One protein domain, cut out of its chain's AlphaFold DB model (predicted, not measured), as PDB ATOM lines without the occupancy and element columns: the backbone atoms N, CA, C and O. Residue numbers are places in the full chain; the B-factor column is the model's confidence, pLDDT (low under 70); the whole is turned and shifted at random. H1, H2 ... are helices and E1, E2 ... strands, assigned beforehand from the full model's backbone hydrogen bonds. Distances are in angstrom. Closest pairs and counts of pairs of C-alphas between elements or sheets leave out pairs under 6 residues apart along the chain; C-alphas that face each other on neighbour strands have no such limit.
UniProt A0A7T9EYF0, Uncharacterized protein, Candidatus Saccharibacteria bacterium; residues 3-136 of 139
ATOM      1  N   ALA A   3     200.761 182.491 138.727       44.41
ATOM      2  CA  ALA A   3     200.536 181.051 138.811       44.41
ATOM      3  C   ALA A   3     201.819 180.322 138.400       44.41
ATOM      4  O   ALA A   3     202.339 180.571 137.309       44.41
ATOM      5  N   GLN A   4     202.322 179.444 139.264       39.94
ATOM      6  CA  GLN A   4     203.375 178.478 138.949       39.94
ATOM      7  C   GLN A   4     202.894 177.101 139.416       39.94
ATOM      8  O   GLN A   4     202.407 176.962 140.531       39.94
ATOM      9  N   ASP A   5     202.970 176.098 138.540       49.28
ATOM     10  CA  ASP A   5     202.748 174.679 138.864       49.28
ATOM     11  C   ASP A   5     201.428 174.338 139.595       49.28
ATOM     12  O   ASP A   5     201.377 173.449 140.438       49.28
ATOM     13  N   GLY A   6     200.333 175.032 139.263       54.72
ATOM     14  CA  GLY A   6     199.005 174.806 139.864       54.72
ATOM     15  C   GLY A   6     198.780 175.511 141.210       54.72
ATOM     16  O   GLY A   6     197.641 175.584 141.674       54.72
ATOM     17  N   LEU A   7     199.828 176.105 141.784       56.50
ATOM     18  CA  LEU A   7     199.753 177.052 142.891       56.50
ATOM     19  C   LEU A   7     199.542 178.463 142.337       56.50
ATOM     20  O   LEU A   7     200.327 178.972 141.529       56.50
ATOM     21  N   ALA A   8     198.461 179.108 142.769       64.88
ATOM     22  CA  ALA A   8     198.187 180.500 142.457       64.88
ATOM     23  C   ALA A   8     198.486 181.355 143.691       64.88
ATOM     24  O   ALA A   8     197.738 181.339 144.665       64.88
ATOM     25  N   THR A   9     199.540 182.168 143.649       64.25
ATOM     26  CA  THR A   9     199.712 183.201 144.675       64.25
ATOM     27  C   THR A   9     198.731 184.321 144.383       64.25
ATOM     28  O   THR A   9     198.755 184.952 143.309       64.25
ATOM     29  N   LEU A  10     197.856 184.573 145.353       74.56
ATOM     30  CA  LEU A  10     196.880 185.635 145.265       74.56
ATOM     31  C   LEU A  10     197.178 186.717 146.294       74.56
ATOM     32  O   LEU A  10     197.474 186.462 147.455       74.56
ATOM     33  N   SER A  11     197.133 187.958 145.834       68.38
ATOM     34  CA  SER A  11     197.382 189.131 146.660       68.38
ATOM     35  C   SER A  11     196.055 189.686 147.132       68.38
ATOM     36  O   SER A  11     195.231 190.052 146.291       68.38
ATOM     37  N   ALA A  12     195.882 189.883 148.438       62.94
ATOM     38  CA  ALA A  12     194.671 190.465 149.025       62.94
ATOM     39  C   ALA A  12     194.492 191.978 148.723       62.94
ATOM     40  O   ALA A  12     193.739 192.699 149.373       62.94
ATOM     41  N   HIS A  13     195.188 192.498 147.711       63.34
ATOM     42  CA  HIS A  13     195.290 193.913 147.367       63.34
ATOM     43  C   HIS A  13     193.954 194.618 147.098       63.34
ATOM     44  O   HIS A  13     193.856 195.835 147.255       63.34
ATOM     45  N   GLU A  14     192.934 193.886 146.663       53.59
ATOM     46  CA  GLU A  14     191.606 194.445 146.397       53.59
ATOM     47  C   GLU A  14     190.903 194.839 147.690       53.59
ATOM     48  O   GLU A  14     190.177 195.836 147.715       53.59
ATOM     49  N   LEU A  15     191.215 194.141 148.786       55.06
ATOM     50  CA  LEU A  15     190.770 194.520 150.117       55.06
ATOM     51  C   LEU A  15     191.467 195.798 150.583       55.06
ATOM     52  O   LEU A  15     190.797 196.722 151.040       55.06
ATOM     53  N   LEU A  16     192.788 195.909 150.379       56.03
ATOM     54  CA  LEU A  16     193.542 197.146 150.648       56.03
ATOM     55  C   LEU A  16     193.001 198.319 149.811       56.03
ATOM     56  O   LEU A  16     192.932 199.460 150.272       56.03
ATOM     57  N   GLY A  17     192.545 198.036 148.589       51.31
ATOM     58  CA  GLY A  17     191.863 198.979 147.708       51.31
ATOM     59  C   GLY A  17     190.534 199.510 148.255       51.31
ATOM     60  O   GLY A  17     190.197 200.660 147.975       51.31
ATOM     61  N   ARG A  18     189.790 198.731 149.053       50.53
ATOM     62  CA  ARG A  18     188.509 199.155 149.657       50.53
ATOM     63  C   ARG A  18     188.630 199.636 151.094       50.53
ATOM     64  O   ARG A  18     187.882 200.546 151.451       50.53
ATOM     65  N   MET A  19     189.651 199.187 151.834       52.31
ATOM     66  CA  MET A  19     190.114 199.899 153.024       52.31
ATOM     67  C   MET A  19     190.318 201.382 152.710       52.31
ATOM     68  O   MET A  19     190.073 202.187 153.583       52.31
ATOM     69  N   ARG A  20     190.666 201.789 151.474       52.81
ATOM     70  CA  ARG A  20     190.783 203.208 151.062       52.81
ATOM     71  C   ARG A  20     189.608 204.109 151.456       52.81
ATOM     72  O   ARG A  20     189.823 205.313 151.530       52.81
ATOM     73  N   LYS A  21     188.403 203.568 151.667       55.94
ATOM     74  CA  LYS A  21     187.216 204.378 151.962       55.94
ATOM     75  C   LYS A  21     187.093 204.715 153.448       55.94
ATOM     76  O   LYS A  21     187.046 205.898 153.759       55.94
ATOM     77  N   GLU A  22     187.078 203.721 154.343       64.94
ATOM     78  CA  GLU A  22     186.812 203.918 155.780       64.94
ATOM     79  C   GLU A  22     187.480 202.826 156.643       64.94
ATOM     80  O   GLU A  22     187.687 201.696 156.193       64.94
ATOM     81  N   GLN A  23     187.838 203.161 157.888       73.56
ATOM     82  CA  GLN A  23     188.455 202.234 158.843       73.56
ATOM     83  C   GLN A  23     187.454 201.166 159.319       73.56
ATOM     84  O   GLN A  23     186.316 201.479 159.651       73.56
ATOM     85  N   GLY A  24     187.892 199.903 159.393       71.12
ATOM     86  CA  GLY A  24     187.108 198.799 159.969       71.12
ATOM     87  C   GLY A  24     186.021 198.201 159.065       71.12
ATOM     88  O   GLY A  24     185.338 197.270 159.486       71.12
ATOM     89  N   MET A  25     185.865 198.686 157.828       76.44
ATOM     90  CA  MET A  25     184.959 198.103 156.833       76.44
ATOM     91  C   MET A  25     185.748 197.392 155.730       76.44
ATOM     92  O   MET A  25     186.409 198.030 154.909       76.44
ATOM     93  N   TYR A  26     185.649 196.063 155.694       82.31
ATOM     94  CA  TYR A  26     186.322 195.214 154.710       82.31
ATOM     95  C   TYR A  26     185.291 194.616 153.747       82.31
ATOM     96  O   TYR A  26     184.284 194.057 154.173       82.31
ATOM     97  N   ASP A  27     185.523 194.760 152.442       83.62
ATOM     98  CA  ASP A  27     184.644 194.232 151.395       83.62
ATOM     99  C   ASP A  27     185.403 193.192 150.570       83.62
ATOM    100  O   ASP A  27     186.259 193.534 149.751       83.62
ATOM    101  N   PHE A  28     185.059 191.929 150.817       87.12
ATOM    102  CA  PHE A  28     185.698 190.748 150.246       87.12
ATOM    103  C   PHE A  28     185.139 190.329 148.883       87.12
ATOM    104  O   PHE A  28     185.668 189.408 148.277       87.12
ATOM    105  N   LYS A  29     184.128 191.018 148.330       88.12
ATOM    106  CA  LYS A  29     183.389 190.545 147.139       88.12
ATOM    107  C   LYS A  29     184.254 190.219 145.923       88.12
ATOM    108  O   LYS A  29     183.988 189.234 145.241       88.12
ATOM    109  N   GLU A  30     185.231 191.068 145.605       84.25
ATOM    110  CA  GLU A  30     186.097 190.815 144.443       84.25
ATOM    111  C   GLU A  30     187.097 189.698 144.741       84.25
ATOM    112  O   GLU A  30     187.276 188.805 143.914       84.25
ATOM    113  N   LEU A  31     187.648 189.680 145.954       86.88
ATOM    114  CA  LEU A  31     188.551 188.625 146.383       86.88
ATOM    115  C   LEU A  31     187.838 187.263 146.386       86.88
ATOM    116  O   LEU A  31     188.346 186.312 145.804       86.88
ATOM    117  N   ASP A  32     186.607 187.193 146.892       91.19
ATOM    118  CA  ASP A  32     185.744 186.009 146.829       91.19
ATOM    119  C   ASP A  32     185.483 185.565 145.383       91.19
ATOM    120  O   ASP A  32     185.428 184.369 145.092       91.19
ATOM    121  N   ARG A  33     185.323 186.516 144.449       90.19
ATOM    122  CA  ARG A  33     185.176 186.204 143.022       90.19
ATOM    123  C   ARG A  33     186.442 185.543 142.478       90.19
ATOM    124  O   ARG A  33     186.329 184.587 141.715       90.19
ATOM    125  N   GLN A  34     187.621 186.024 142.864       89.00
ATOM    126  CA  GLN A  34     188.900 185.443 142.447       89.00
ATOM    127  C   GLN A  34     189.144 184.072 143.073       89.00
ATOM    128  O   GLN A  34     189.506 183.147 142.348       89.00
ATOM    129  N   MET A  35     188.864 183.918 144.370       89.94
ATOM    130  CA  MET A  35     188.960 182.631 145.062       89.94
ATOM    131  C   MET A  35     188.089 181.579 144.374       89.94
ATOM    132  O   MET A  35     188.588 180.514 144.029       89.94
ATOM    133  N   LYS A  36     186.836 181.915 144.044       92.75
ATOM    134  CA  LYS A  36     185.935 181.014 143.304       92.75
ATOM    135  C   LYS A  36     186.460 180.638 141.924       92.75
ATOM    136  O   LYS A  36     186.242 179.520 141.475       92.75
ATOM    137  N   LEU A  37     187.106 181.559 141.206       91.69
ATOM    138  CA  LEU A  37     187.685 181.241 139.895       91.69
ATOM    139  C   LEU A  37     188.833 180.235 140.015       91.69
ATOM    140  O   LEU A  37     188.935 179.346 139.173       91.69
ATOM    141  N   ILE A  38     189.665 180.366 141.049       89.12
ATOM    142  CA  ILE A  38     190.787 179.458 141.307       89.12
ATOM    143  C   ILE A  38     190.277 178.101 141.790       89.12
ATOM    144  O   ILE A  38     190.672 177.075 141.243       89.12
ATOM    145  N   GLU A  39     189.342 178.100 142.736       91.62
ATOM    146  CA  GLU A  39     188.694 176.896 143.255       91.62
ATOM    147  C   GLU A  39     188.007 176.099 142.137       91.62
ATOM    148  O   GLU A  39     188.239 174.901 141.994       91.62
ATOM    149  N   ASN A  40     187.249 176.766 141.257       92.56
ATOM    150  CA  ASN A  40     186.617 176.122 140.096       92.56
ATOM    151  C   ASN A  40     187.629 175.543 139.094       92.56
ATOM    152  O   ASN A  40     187.281 174.655 138.315       92.56
ATOM    153  N   ALA A  41     188.863 176.051 139.083       92.50
ATOM    154  CA  ALA A  41     189.958 175.517 138.283       92.50
ATOM    155  C   ALA A  41     190.751 174.411 139.013       92.50
ATOM    156  O   ALA A  41     191.715 173.896 138.450       92.50
ATOM    157  N   GLY A  42     190.359 174.046 140.241       90.19
ATOM    158  CA  GLY A  42     191.061 173.078 141.087       90.19
ATOM    159  C   GLY A  42     192.398 173.587 141.631       90.19
ATOM    160  O   GLY A  42     193.260 172.781 141.973       90.19
ATOM    161  N   GLY A  43     192.602 174.906 141.645       89.62
ATOM    162  CA  GLY A  43     193.822 175.524 142.150       89.62
ATOM    163  C   GLY A  43     193.791 175.735 143.661       89.62
ATOM    164  O   GLY A  43     192.730 175.786 144.282       89.62
ATOM    165  N   ILE A  44     194.981 175.926 144.223       91.25
ATOM    166  CA  ILE A  44     195.191 176.307 145.622       91.25
ATOM    167  C   ILE A  44     195.853 177.681 145.708       91.25
ATOM    168  O   ILE A  44     196.506 178.136 144.761       91.25
ATOM    169  N   VAL A  45     195.667 178.350 146.844       90.62
ATOM    170  CA  VAL A  45     196.069 179.737 147.062       90.62
ATOM    171  C   VAL A  45     196.979 179.870 148.268       90.62
ATOM    172  O   VAL A  45     196.603 179.541 149.390       90.62
ATOM    173  N   THR A  46     198.138 180.483 148.045       91.06
ATOM    174  CA  THR A  46     198.862 181.190 149.102       91.06
ATOM    175  C   THR A  46     198.421 182.650 149.088       91.06
ATOM    176  O   THR A  46     198.616 183.357 148.092       91.06
ATOM    177  N   LEU A  47     197.801 183.106 150.178       92.00
ATOM    178  CA  LEU A  47     197.259 184.459 150.275       92.00
ATOM    179  C   LEU A  47     198.300 185.413 150.867       92.00
ATOM    180  O   LEU A  47     198.708 185.276 152.020       92.00
ATOM    181  N   CYS A  48     198.719 186.404 150.084       91.44
ATOM    182  CA  CYS A  48     199.645 187.426 150.558       91.44
ATOM    183  C   CYS A  48     198.917 188.474 151.420       91.44
ATOM    184  O   CYS A  48     197.920 189.073 150.999       91.44
ATOM    185  N   LEU A  49     199.444 188.698 152.622       92.19
ATOM    186  CA  LEU A  49     198.993 189.632 153.653       92.19
ATOM    187  C   LEU A  49     200.000 190.785 153.793       92.19
ATOM    188  O   LEU A  49     201.114 190.699 153.288       92.19
ATOM    189  N   GLY A  50     199.625 191.859 154.488       91.00
ATOM    190  CA  GLY A  50     200.492 193.033 154.659       91.00
ATOM    191  C   GLY A  50     200.310 194.090 153.564       91.00
ATOM    192  O   GLY A  50     199.497 193.930 152.648       91.00
ATOM    193  N   VAL A  51     201.030 195.209 153.668       88.88
ATOM    194  CA  VAL A  51     200.842 196.366 152.767       88.88
ATOM    195  C   VAL A  51     201.675 196.310 151.496       88.88
ATOM    196  O   VAL A  51     201.281 196.930 150.506       88.88
ATOM    197  N   LYS A  52     202.798 195.596 151.514       88.62
ATOM    198  CA  LYS A  52     203.682 195.347 150.383       88.62
ATOM    199  C   LYS A  52     203.270 194.040 149.715       88.62
ATOM    200  O   LYS A  52     203.342 192.971 150.310       88.62
ATOM    201  N   GLN A  53     202.817 194.124 148.471       86.12
ATOM    202  CA  GLN A  53     202.267 192.996 147.712       86.12
ATOM    203  C   GLN A  53     203.090 192.765 146.425       86.12
ATOM    204  O   GLN A  53     203.762 193.689 145.967       86.12
ATOM    205  N   PRO A  54     203.048 191.565 145.806       79.06
ATOM    206  CA  PRO A  54     203.851 191.207 144.626       79.06
ATOM    207  C   PRO A  54     203.329 191.837 143.314       79.06
ATOM    208  O   PRO A  54     202.992 191.137 142.356       79.06
ATOM    209  N   ARG A  55     203.202 193.170 143.260       76.75
ATOM    210  CA  ARG A  55     202.874 193.943 142.045       76.75
ATOM    211  C   ARG A  55     203.219 195.421 142.205       76.75
ATOM    212  O   ARG A  55     203.396 195.894 143.314       76.75
ATOM    213  N   TRP A  56     203.235 196.169 141.101       71.62
ATOM    214  CA  TRP A  56     203.419 197.623 141.130       71.62
ATOM    215  C   TRP A  56     202.069 198.377 141.247       71.62
ATOM    216  O   TRP A  56     201.077 197.946 140.642       71.62
ATOM    217  N   PRO A  57     201.993 199.506 141.983       77.19
ATOM    218  CA  PRO A  57     202.974 199.953 142.982       77.19
ATOM    219  C   PRO A  57     203.059 198.941 144.131       77.19
ATOM    220  O   PRO A  57     202.081 198.264 144.387       77.19
ATOM    221  N   GLU A  58     204.197 198.822 144.810       79.38
ATOM    222  CA  GLU A  58     204.410 197.734 145.785       79.38
ATOM    223  C   GLU A  58     203.599 197.903 147.073       79.38
ATOM    224  O   GLU A  58     203.035 196.937 147.578       79.38
ATOM    225  N   TYR A  59     203.524 199.134 147.591       85.25
ATOM    226  CA  TYR A  59     202.836 199.449 148.839       85.25
ATOM    227  C   TYR A  59     201.408 199.934 148.586       85.25
ATOM    228  O   TYR A  59     201.141 200.791 147.737       85.25
ATOM    229  N   HIS A  60     200.467 199.412 149.366       83.94
ATOM    230  CA  HIS A  60     199.036 199.645 149.181       83.94
ATOM    231  C   HIS A  60     198.347 200.183 150.431       83.94
ATOM    232  O   HIS A  60     197.249 199.749 150.781       83.94
ATOM    233  N   TRP A  61     198.953 201.175 151.081       85.31
ATOM    234  CA  TRP A  61     198.288 201.884 152.168       85.31
ATOM    235  C   TRP A  61     196.982 202.555 151.699       85.31
ATOM    236  O   TRP A  61     196.956 203.226 150.660       85.31
ATOM    237  N   PRO A  62     195.894 202.430 152.475       83.50
ATOM    238  CA  PRO A  62     194.727 203.296 152.359       83.50
ATOM    239  C   PRO A  62     195.101 204.770 152.532       83.50
ATOM    240  O   PRO A  62     195.951 205.108 153.355       83.50
ATOM    241  N   THR A  63     194.422 205.664 151.810       84.44
ATOM    242  CA  THR A  63     194.707 207.109 151.851       84.44
ATOM    243  C   THR A  63     194.491 207.732 153.227       84.44
ATOM    244  O   THR A  63     195.192 208.675 153.563       84.44
ATOM    245  N   TRP A  64     193.565 207.220 154.045       85.50
ATOM    246  CA  TRP A  64     193.427 207.672 155.435       85.50
ATOM    247  C   TRP A  64     194.531 207.093 156.327       85.50
ATOM    248  O   TRP A  64     195.131 207.821 157.113       85.50
ATOM    249  N   ALA A  65     194.859 205.808 156.163       87.00
ATOM    250  CA  ALA A  65     195.807 205.106 157.025       87.00
ATOM    251  C   ALA A  65     197.239 205.636 156.885       87.00
ATOM    252  O   ALA A  65     197.956 205.716 157.876       87.00
ATOM    253  N   ILE A  66     197.651 206.052 155.679       85.88
ATOM    254  CA  ILE A  66     198.997 206.607 155.453       85.88
ATOM    255  C   ILE A  66     199.231 207.929 156.204       85.88
ATOM    256  O   ILE A  66     200.376 208.304 156.439       85.88
ATOM    257  N   THR A  67     198.156 208.626 156.592       88.75
ATOM    258  CA  THR A  67     198.225 209.894 157.337       88.75
ATOM    259  C   THR A  67     198.203 209.712 158.854       88.75
ATOM    260  O   THR A  67     198.408 210.678 159.586       88.75
ATOM    261  N   LEU A  68     197.968 208.485 159.333       89.81
ATOM    262  CA  LEU A  68     197.922 208.184 160.758       89.81
ATOM    263  C   LEU A  68     199.325 208.141 161.385       89.81
ATOM    264  O   LEU A  68     200.295 207.762 160.717       89.81
ATOM    265  N   PRO A  69     199.441 208.429 162.694       93.12
ATOM    266  CA  PRO A  69     200.639 208.122 163.465       93.12
ATOM    267  C   PRO A  69     201.012 206.636 163.371       93.12
ATOM    268  O   PRO A  69     200.143 205.766 163.350       93.12
ATOM    269  N   ASP A  70     202.311 206.322 163.386       90.69
ATOM    270  CA  ASP A  70     202.821 204.950 163.215       90.69
ATOM    271  C   ASP A  70     202.144 203.871 164.089       90.69
ATOM    272  O   ASP A  70     201.885 202.780 163.567       90.69
ATOM    273  N   PRO A  71     201.832 204.108 165.382       93.12
ATOM    274  CA  PRO A  71     201.112 203.130 166.198       93.12
ATOM    275  C   PRO A  71     199.702 202.829 165.674       93.12
ATOM    276  O   PRO A  71     199.315 201.665 165.599       93.12
ATOM    277  N   GLU A  72     198.960 203.860 165.273       92.38
ATOM    278  CA  GLU A  72     197.591 203.747 164.757       92.38
ATOM    279  C   GLU A  72     197.579 203.144 163.352       92.38
ATOM    280  O   GLU A  72     196.802 202.234 163.072       92.38
ATOM    281  N   LYS A  73     198.516 203.572 162.495       90.56
ATOM    282  CA  LYS A  73     198.754 202.990 161.168       90.56
ATOM    283  C   LYS A  73     199.073 201.494 161.264       90.56
ATOM    284  O   LYS A  73     198.534 200.689 160.509       90.56
ATOM    285  N   THR A  74     199.918 201.112 162.226       92.94
ATOM    286  CA  THR A  74     200.224 199.703 162.518       92.94
ATOM    287  C   THR A  74     198.978 198.955 162.978       92.94
ATOM    288  O   THR A  74     198.715 197.866 162.482       92.94
ATOM    289  N   GLN A  75     198.196 199.525 163.898       93.75
ATOM    290  CA  GLN A  75     196.985 198.873 164.393       93.75
ATOM    291  C   GLN A  75     195.960 198.648 163.274       93.75
ATOM    292  O   GLN A  75     195.434 197.546 163.145       93.75
ATOM    293  N   ALA A  76     195.754 199.644 162.411       91.19
ATOM    294  CA  ALA A  76     194.882 199.539 161.245       91.19
ATOM    295  C   ALA A  76     195.283 198.396 160.296       91.19
ATOM    296  O   ALA A  76     194.414 197.698 159.769       91.19
ATOM    297  N   LEU A  77     196.591 198.189 160.091       92.19
ATOM    298  CA  LEU A  77     197.099 197.059 159.314       92.19
ATOM    299  C   LEU A  77     196.831 195.721 160.016       92.19
ATOM    300  O   LEU A  77     196.355 194.783 159.382       92.19
ATOM    301  N   LEU A  78     197.095 195.633 161.318       94.50
ATOM    302  CA  LEU A  78     196.865 194.408 162.088       94.50
ATOM    303  C   LEU A  78     195.383 194.011 162.106       94.50
ATOM    304  O   LEU A  78     195.060 192.836 161.957       94.50
ATOM    305  N   ASP A  79     194.471 194.973 162.226       92.69
ATOM    306  CA  ASP A  79     193.032 194.695 162.187       92.69
ATOM    307  C   ASP A  79     192.587 194.186 160.811       92.69
ATOM    308  O   ASP A  79     191.765 193.274 160.719       92.69
ATOM    309  N   TYR A  80     193.188 194.709 159.738       90.44
ATOM    310  CA  TYR A  80     192.967 194.213 158.383       90.44
ATOM    311  C   TYR A  80     193.464 192.778 158.191       90.44
ATOM    312  O   TYR A  80     192.739 191.936 157.652       90.44
ATOM    313  N   VAL A  81     194.685 192.494 158.647       93.50
ATOM    314  CA  VAL A  81     195.261 191.146 158.601       93.50
ATOM    315  C   VAL A  81     194.367 190.175 159.367       93.50
ATOM    316  O   VAL A  81     193.981 189.148 158.812       93.50
ATOM    317  N   ARG A  82     193.937 190.542 160.582       95.06
ATOM    318  CA  ARG A  82     193.013 189.735 161.390       95.06
ATOM    319  C   ARG A  82     191.706 189.454 160.656       95.06
ATOM    320  O   ARG A  82     191.282 188.306 160.606       95.06
ATOM    321  N   ALA A  83     191.076 190.484 160.090       93.00
ATOM    322  CA  ALA A  83     189.824 190.326 159.358       93.00
ATOM    323  C   ALA A  83     189.985 189.420 158.129       93.00
ATOM    324  O   ALA A  83     189.101 188.622 157.840       93.00
ATOM    325  N   THR A  84     191.117 189.518 157.430       92.94
ATOM    326  CA  THR A  84     191.396 188.706 156.238       92.94
ATOM    327  C   THR A  84     191.624 187.241 156.588       92.94
ATOM    328  O   THR A  84     191.040 186.375 155.942       92.94
ATOM    329  N   VAL A  85     192.427 186.957 157.617       95.19
ATOM    330  CA  VAL A  85     192.633 185.580 158.094       95.19
ATOM    331  C   VAL A  85     191.303 185.000 158.567       95.19
ATOM    332  O   VAL A  85     190.873 183.988 158.033       95.19
ATOM    333  N   ALA A  86     190.568 185.704 159.434       94.81
ATOM    334  CA  ALA A  86     189.267 185.246 159.929       94.81
ATOM    335  C   ALA A  86     188.233 184.965 158.819       94.81
ATOM    336  O   ALA A  86     187.335 184.151 159.013       94.81
ATOM    337  N   TRP A  87     188.337 185.638 157.670       94.62
ATOM    338  CA  TRP A  87     187.437 185.421 156.537       94.62
ATOM    339  C   TRP A  87     187.786 184.176 155.709       94.62
ATOM    340  O   TRP A  87     186.887 183.541 155.163       94.62
ATOM    341  N   TYR A  88     189.072 183.826 155.600       94.75
ATOM    342  CA  TYR A  88     189.553 182.802 154.662       94.75
ATOM    343  C   TYR A  88     190.168 181.559 155.310       94.75
ATOM    344  O   TYR A  88     190.419 180.593 154.594       94.75
ATOM    345  N   ASP A  89     190.426 181.550 156.616       95.81
ATOM    346  CA  ASP A  89     191.211 180.475 157.234       95.81
ATOM    347  C   ASP A  89     190.538 179.102 157.137       95.81
ATOM    348  O   ASP A  89     191.202 178.104 156.895       95.81
ATOM    349  N   GLU A  90     189.208 179.048 157.163       95.19
ATOM    350  CA  GLU A  90     188.452 177.797 157.002       95.19
ATOM    351  C   GLU A  90     188.294 177.354 155.532       95.19
ATOM    352  O   GLU A  90     187.765 176.279 155.257       95.19
ATOM    353  N   ALA A  91     188.723 178.163 154.555       94.19
ATOM    354  CA  ALA A  91     188.605 177.802 153.144       94.19
ATOM    355  C   ALA A  91     189.668 176.761 152.756       94.19
ATOM    356  O   ALA A  91     190.868 177.022 152.866       94.19
ATOM    357  N   GLU A  92     189.240 175.603 152.244       93.25
ATOM    358  CA  GLU A  92     190.140 174.509 151.837       93.25
ATOM    359  C   GLU A  92     191.101 174.915 150.711       93.25
ATOM    360  O   GLU A  92     192.236 174.450 150.672       93.25
ATOM    361  N   LEU A  93     190.679 175.827 149.825       93.75
ATOM    362  CA  LEU A  93     191.521 176.330 148.734       93.75
ATOM    363  C   LEU A  93     192.742 177.125 149.238       93.75
ATOM    364  O   LEU A  93     193.685 177.331 148.476       93.75
ATOM    365  N   ILE A  94     192.728 177.609 150.486       94.69
ATOM    366  CA  ILE A  94     193.829 178.373 151.084       94.69
ATOM    367  C   ILE A  94     194.836 177.393 151.681       94.69
ATOM    368  O   ILE A  94     194.593 176.827 152.747       94.69
ATOM    369  N   ASP A  95     195.975 177.249 151.016       94.19
ATOM    370  CA  ASP A  95     197.089 176.388 151.433       94.19
ATOM    371  C   ASP A  95     197.996 177.074 152.468       94.19
ATOM    372  O   ASP A  95     198.696 176.428 153.241       94.19
ATOM    373  N   GLY A  96     197.954 178.407 152.531       94.00
ATOM    374  CA  GLY A  96     198.688 179.168 153.531       94.00
ATOM    375  C   GLY A  96     198.726 180.663 153.258       94.00
ATOM    376  O   GLY A  96     198.055 181.185 152.361       94.00
ATOM    377  N   TYR A  97     199.555 181.353 154.033       94.25
ATOM    378  CA  TYR A  97     199.700 182.801 153.996       94.25
ATOM    379  C   TYR A  97     201.143 183.216 153.710       94.25
ATOM    380  O   TYR A  97     202.098 182.595 154.172       94.25
ATOM    381  N   GLN A  98     201.318 184.310 152.977       92.25
ATOM    382  CA  GLN A  98     202.616 184.965 152.826       92.25
ATOM    383  C   GLN A  98     202.550 186.342 153.480       92.25
ATOM    384  O   GLN A  98     201.727 187.171 153.100       92.25
ATOM    385  N   LEU A  99     203.410 186.597 154.458       92.44
ATOM    386  CA  LEU A  99     203.485 187.881 155.145       92.44
ATOM    387  C   LEU A  99     204.399 188.842 154.401       92.44
ATOM    388  O   LEU A  99     205.622 188.691 154.453       92.44
ATOM    389  N   GLU A 100     203.791 189.874 153.812       89.62
ATOM    390  CA  GLU A 100     204.458 190.902 153.017       89.62
ATOM    391  C   GLU A 100     205.189 190.298 151.794       89.62
ATOM    392  O   GLU A 100     205.443 189.096 151.687       89.62
ATOM    393  N   ASN A 101     205.513 191.128 150.808       86.50
ATOM    394  CA  ASN A 101     206.335 190.722 149.668       86.50
ATOM    395  C   ASN A 101     207.710 191.369 149.771       86.50
ATOM    396  O   ASN A 101     207.777 192.597 149.760       86.50
ATOM    397  N   GLU A 102     208.802 190.602 149.835       83.81
ATOM    398  CA  GLU A 102     210.158 191.172 149.891       83.81
ATOM    399  C   GLU A 102     210.300 192.235 150.995       83.81
ATOM    400  O   GLU A 102     210.779 193.350 150.767       83.81
ATOM    401  N   ALA A 103     209.804 191.926 152.199       83.62
ATOM    402  CA  ALA A 103     209.497 192.907 153.249       83.62
ATOM    403  C   ALA A 103     210.685 193.791 153.680       83.62
ATOM    404  O   ALA A 103     210.500 194.899 154.185       83.62
ATOM    405  N   VAL A 104     211.912 193.299 153.490       86.00
ATOM    406  CA  VAL A 104     213.159 193.989 153.859       86.00
ATOM    407  C   VAL A 104     213.949 194.510 152.656       86.00
ATOM    408  O   VAL A 104     214.999 195.128 152.852       86.00
ATOM    409  N   LEU A 105     213.459 194.307 151.428       83.12
ATOM    410  CA  LEU A 105     214.119 194.805 150.224       83.12
ATOM    411  C   LEU A 105     214.101 196.335 150.200       83.12
ATOM    412  O   LEU A 105     213.048 196.972 150.276       83.12
ATOM    413  N   ARG A 106     215.296 196.916 150.076       76.94
ATOM    414  CA  ARG A 106     215.539 198.362 150.006       76.94
ATOM    415  C   ARG A 106     215.859 198.776 148.571       76.94
ATOM    416  O   ARG A 106     216.511 198.030 147.852       76.94
ATOM    417  N   GLY A 107     215.498 200.007 148.202       70.25
ATOM    418  CA  GLY A 107     215.954 200.639 146.954       70.25
ATOM    419  C   GLY A 107     215.186 200.241 145.690       70.25
ATOM    420  O   GLY A 107     215.599 200.621 144.598       70.25
ATOM    421  N   PHE A 108     214.076 199.520 145.839       68.81
ATOM    422  CA  PHE A 108     213.138 199.186 144.771       68.81
ATOM    423  C   PHE A 108     211.720 199.563 145.236       68.81
ATOM    424  O   PHE A 108     211.420 199.423 146.425       68.81
ATOM    425  N   GLY A 109     210.911 200.129 144.337       68.69
ATOM    426  CA  GLY A 109     209.542 200.574 144.623       68.69
ATOM    427  C   GLY A 109     209.372 202.048 145.026       68.69
ATOM    428  O   GLY A 109     210.329 202.788 145.258       68.69
ATOM    429  N   GLU A 110     208.112 202.479 145.114       72.62
ATOM    430  CA  GLU A 110     207.691 203.789 145.631       72.62
ATOM    431  C   GLU A 110     207.024 203.631 147.006       72.62
ATOM    432  O   GLU A 110     206.373 202.620 147.273       72.62
ATOM    433  N   GLY A 111     207.154 204.637 147.881       75.62
ATOM    434  CA  GLY A 111     206.475 204.639 149.186       75.62
ATOM    435  C   GLY A 111     207.022 203.623 150.196       75.62
ATOM    436  O   GLY A 111     206.254 203.102 151.000       75.62
ATOM    437  N   ILE A 112     208.332 203.342 150.150       80.25
ATOM    438  CA  ILE A 112     209.014 202.362 151.010       80.25
ATOM    439  C   ILE A 112     208.727 202.634 152.498       80.25
ATOM    440  O   ILE A 112     209.164 203.644 153.048       80.25
ATOM    441  N   ASP A 113     208.054 201.690 153.160       84.06
ATOM    442  CA  ASP A 113     207.699 201.735 154.584       84.06
ATOM    443  C   ASP A 113     208.150 200.439 155.280       84.06
ATOM    444  O   ASP A 113     207.348 199.579 155.650       84.06
ATOM    445  N   ILE A 114     209.468 200.281 155.437       88.38
ATOM    446  CA  ILE A 114     210.057 199.125 156.126       88.38
ATOM    447  C   ILE A 114     210.113 199.411 157.626       88.38
ATOM    448  O   ILE A 114     210.889 200.252 158.085       88.38
ATOM    449  N   ASN A 115     209.345 198.650 158.407       91.06
ATOM    450  CA  ASN A 115     209.310 198.767 159.861       91.06
ATOM    451  C   ASN A 115     209.392 197.384 160.516       91.06
ATOM    452  O   ASN A 115     208.386 196.703 160.683       91.06
ATOM    453  N   LEU A 116     210.592 196.992 160.960       92.00
ATOM    454  CA  LEU A 116     210.832 195.673 161.565       92.00
ATOM    455  C   LEU A 116     209.969 195.401 162.809       92.00
ATOM    456  O   LEU A 116     209.647 194.251 163.097       92.00
ATOM    457  N   ARG A 117     209.581 196.439 163.567       93.00
ATOM    458  CA  ARG A 117     208.680 196.265 164.719       93.00
ATOM    459  C   ARG A 117     207.258 195.945 164.275       93.00
ATOM    460  O   ARG A 117     206.609 195.142 164.933       93.00
ATOM    461  N   ARG A 118     206.782 196.569 163.195       94.19
ATOM    462  CA  ARG A 118     205.478 196.270 162.592       94.19
ATOM    463  C   ARG A 118     205.470 194.856 162.013       94.19
ATOM    464  O   ARG A 118     204.632 194.066 162.419       94.19
ATOM    465  N   LEU A 119     206.486 194.511 161.223       94.25
ATOM    466  CA  LEU A 119     206.644 193.185 160.617       94.25
ATOM    467  C   LEU A 119     206.607 192.050 161.658       94.25
ATOM    468  O   LEU A 119     205.872 191.083 161.504       94.25
ATOM    469  N   ARG A 120     207.310 192.201 162.789       94.31
ATOM    470  CA  ARG A 120     207.239 191.222 163.892       94.31
ATOM    471  C   ARG A 120     205.841 191.086 164.500       94.31
ATOM    472  O   ARG A 120     205.468 189.992 164.906       94.31
ATOM    473  N   LYS A 121     205.077 192.180 164.584       95.81
ATOM    474  CA  LYS A 121     203.688 192.138 165.068       95.81
ATOM    475  C   LYS A 121     202.760 191.458 164.067       95.81
ATOM    476  O   LYS A 121     201.878 190.729 164.494       95.81
ATOM    477  N   GLU A 122     202.954 191.698 162.772       95.12
ATOM    478  CA  GLU A 122     202.204 191.022 161.706       95.12
ATOM    479  C   GLU A 122     202.451 189.510 161.750       95.12
ATOM    480  O   GLU A 122     201.494 188.739 161.747       95.12
ATOM    481  N   TYR A 123     203.715 189.101 161.904       94.75
ATOM    482  CA  TYR A 123     204.088 187.700 162.092       94.75
ATOM    483  C   TYR A 123     203.426 187.068 163.314       94.75
ATOM    484  O   TYR A 123     202.726 186.068 163.173       94.75
ATOM    485  N   GLN A 124     203.592 187.674 164.495       96.12
ATOM    486  CA  GLN A 124     203.002 187.136 165.721       96.12
ATOM    487  C   GLN A 124     201.479 187.023 165.610       96.12
ATOM    488  O   GLN A 124     200.912 186.016 166.009       96.12
ATOM    489  N   LEU A 125     200.822 188.032 165.027       97.12
ATOM    490  CA  LEU A 125     199.376 188.012 164.844       97.12
ATOM    491  C   LEU A 125     198.926 186.828 163.984       97.12
ATOM    492  O   LEU A 125     197.971 186.162 164.355       97.12
ATOM    493  N   VAL A 126     199.566 186.581 162.838       96.31
ATOM    494  CA  VAL A 126     199.166 185.463 161.969       96.31
ATOM    495  C   VAL A 126     199.455 184.125 162.641       96.31
ATOM    496  O   VAL A 126     198.588 183.258 162.614       96.31
ATOM    497  N   ALA A 127     200.599 183.987 163.316       95.25
ATOM    498  CA  ALA A 127     200.926 182.785 164.080       95.25
ATOM    499  C   ALA A 127     199.906 182.486 165.199       95.25
ATOM    500  O   ALA A 127     199.655 181.324 165.494       95.25
ATOM    501  N   ASP A 128     199.299 183.516 165.797       96.81
ATOM    502  CA  ASP A 128     198.267 183.356 166.829       96.81
ATOM    503  C   ASP A 128     196.865 183.055 166.254       96.81
ATOM    504  O   ASP A 128     195.971 182.652 166.999       96.81
ATOM    505  N   LEU A 129     196.632 183.312 164.959       96.62
ATOM    506  CA  LEU A 129     195.302 183.238 164.340       96.62
ATOM    507  C   LEU A 129     195.042 181.955 163.554       96.62
ATOM    508  O   LEU A 129     193.874 181.633 163.354       96.62
ATOM    509  N   THR A 130     196.079 181.276 163.067       96.19
ATOM    510  CA  THR A 130     195.931 180.140 162.152       96.19
ATOM    511  C   THR A 130     197.029 179.101 162.347       96.19
ATOM    512  O   THR A 130     198.187 179.431 162.601       96.19
ATOM    513  N   GLU A 131     196.662 177.834 162.163       95.38
ATOM    514  CA  GLU A 131     197.593 176.700 162.099       95.38
ATOM    515  C   GLU A 131     198.140 176.473 160.676       95.38
ATOM    516  O   GLU A 131     199.007 175.620 160.459       95.38
ATOM    517  N   LYS A 132     197.638 177.211 159.676       94.62
ATOM    518  CA  LYS A 132     198.092 177.082 158.290       94.62
ATOM    519  C   LYS A 132     199.529 177.594 158.124       94.62
ATOM    520  O   LYS A 132     199.954 178.527 158.822       94.62
ATOM    521  N   PRO A 133     200.289 177.030 157.164       93.56
ATOM    522  CA  PRO A 133     201.625 177.508 156.835       93.56
ATOM    523  C   PRO A 133     201.650 179.017 156.583       93.56
ATOM    524  O   PRO A 133     200.829 179.547 155.833       93.56
ATOM    525  N   HIS A 134     202.618 179.709 157.182       88.38
ATOM    526  CA  HIS A 134     202.816 181.140 156.977       88.38
ATOM    527  C   HIS A 134     204.291 181.467 156.712       88.38
ATOM    528  O   HIS A 134     205.176 181.263 157.548       88.38
ATOM    529  N   LEU A 135     204.558 181.978 155.512       84.06
ATOM    530  CA  LEU A 135     205.893 182.345 155.050       84.06
ATOM    531  C   LEU A 135     206.199 183.800 155.406       84.06
ATOM    532  O   LEU A 135     205.338 184.672 155.306       84.06
ATOM    533  N   HIS A 136     207.442 184.061 155.798       77.44
ATOM    534  CA  HIS A 136     207.964 185.396 156.065       77.44
ATOM    535  C   HIS A 136     209.446 185.443 155.676       77.44
ATOM    536  O   HIS A 136     210.162 184.451 155.788       77.44
TER     537      HIS A 136
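What this domain is: This is residues 3 to 136 of the 139 residues of an uncharacterized protein of Candidatus Saccharibacteria bacterium (UniProt A0A7T9EYF0). A slab of two layers: three parallel strands lie side by side as one sheet, and H2, H3 and H4 cover one face of it, with H4 beside H3. Short H1 folds back on the start of H2, and two long loops, residues 50 to 69 and 100 to 115, lead from E2 to H3 and from E3 to H4. The printed part has 134 residues, with four named helices and three named strands in the order E1 H1 H2 E2 H3 E3 H4; the sheet runs E1 E2 E3. The class is mixed, and the whole is compact, with a radius of gyration of the C-alphas of 14.2 A and spans of 42 by 31 by 29 A.

Where its parts are: Find C-alpha 7 at (199.753, 177.052, 142.891), where E1 begins, residues 7 to 11. Next come H1, residues 13 to 19, H2, residues 29 to 40, 16.4 A, and E2, residues 44 to 49, 16.0 A. Find C-alpha 70 at (202.821, 204.950, 163.215); from there H3 runs to residue 88, 27.2 A. E3 is residues 94 to 99, and H4, residues 116 to 129, 20.1 A, ends at C-alpha 129 (195.302, 183.238, 164.340).

How they stand to each other: E1 and E2 are parallel at 28 degrees, with N 8 and O 44 3.0 A apart. E2 and E3 are parallel at 25 degrees, with N 49 and O 98 2.8 A apart. E1, H1 H2, E2 and E2, H3, E3 are strand-helix-strand units, parallel neighbour strands with helices between, each with a right-handed crossover. H2, over E1 and E2, and H3, over E2, are on the same face. H3 and H4 touch, closest at the C-alphas of Thr 74 and Arg 118, 6.3 A. H1 and H2, a helical hairpin, only just touch, with 3 pairs of C-alphas within 8 A, the closest Glu 14 and Leu 31 at 6.6 A. In H1, H2, H3 and H4 every O i to N i+4 pair is within hydrogen-bond range.

The domain as a whole: The C-alphas farthest apart, Gly 42 and Pro 69, are 42.7 A apart. The printed part has no cut; the links E2 to H3 and E3 to H4 are long. Look for pLDDT under 70 at residues 3 to 9, 11 to 22 and 108 to 109.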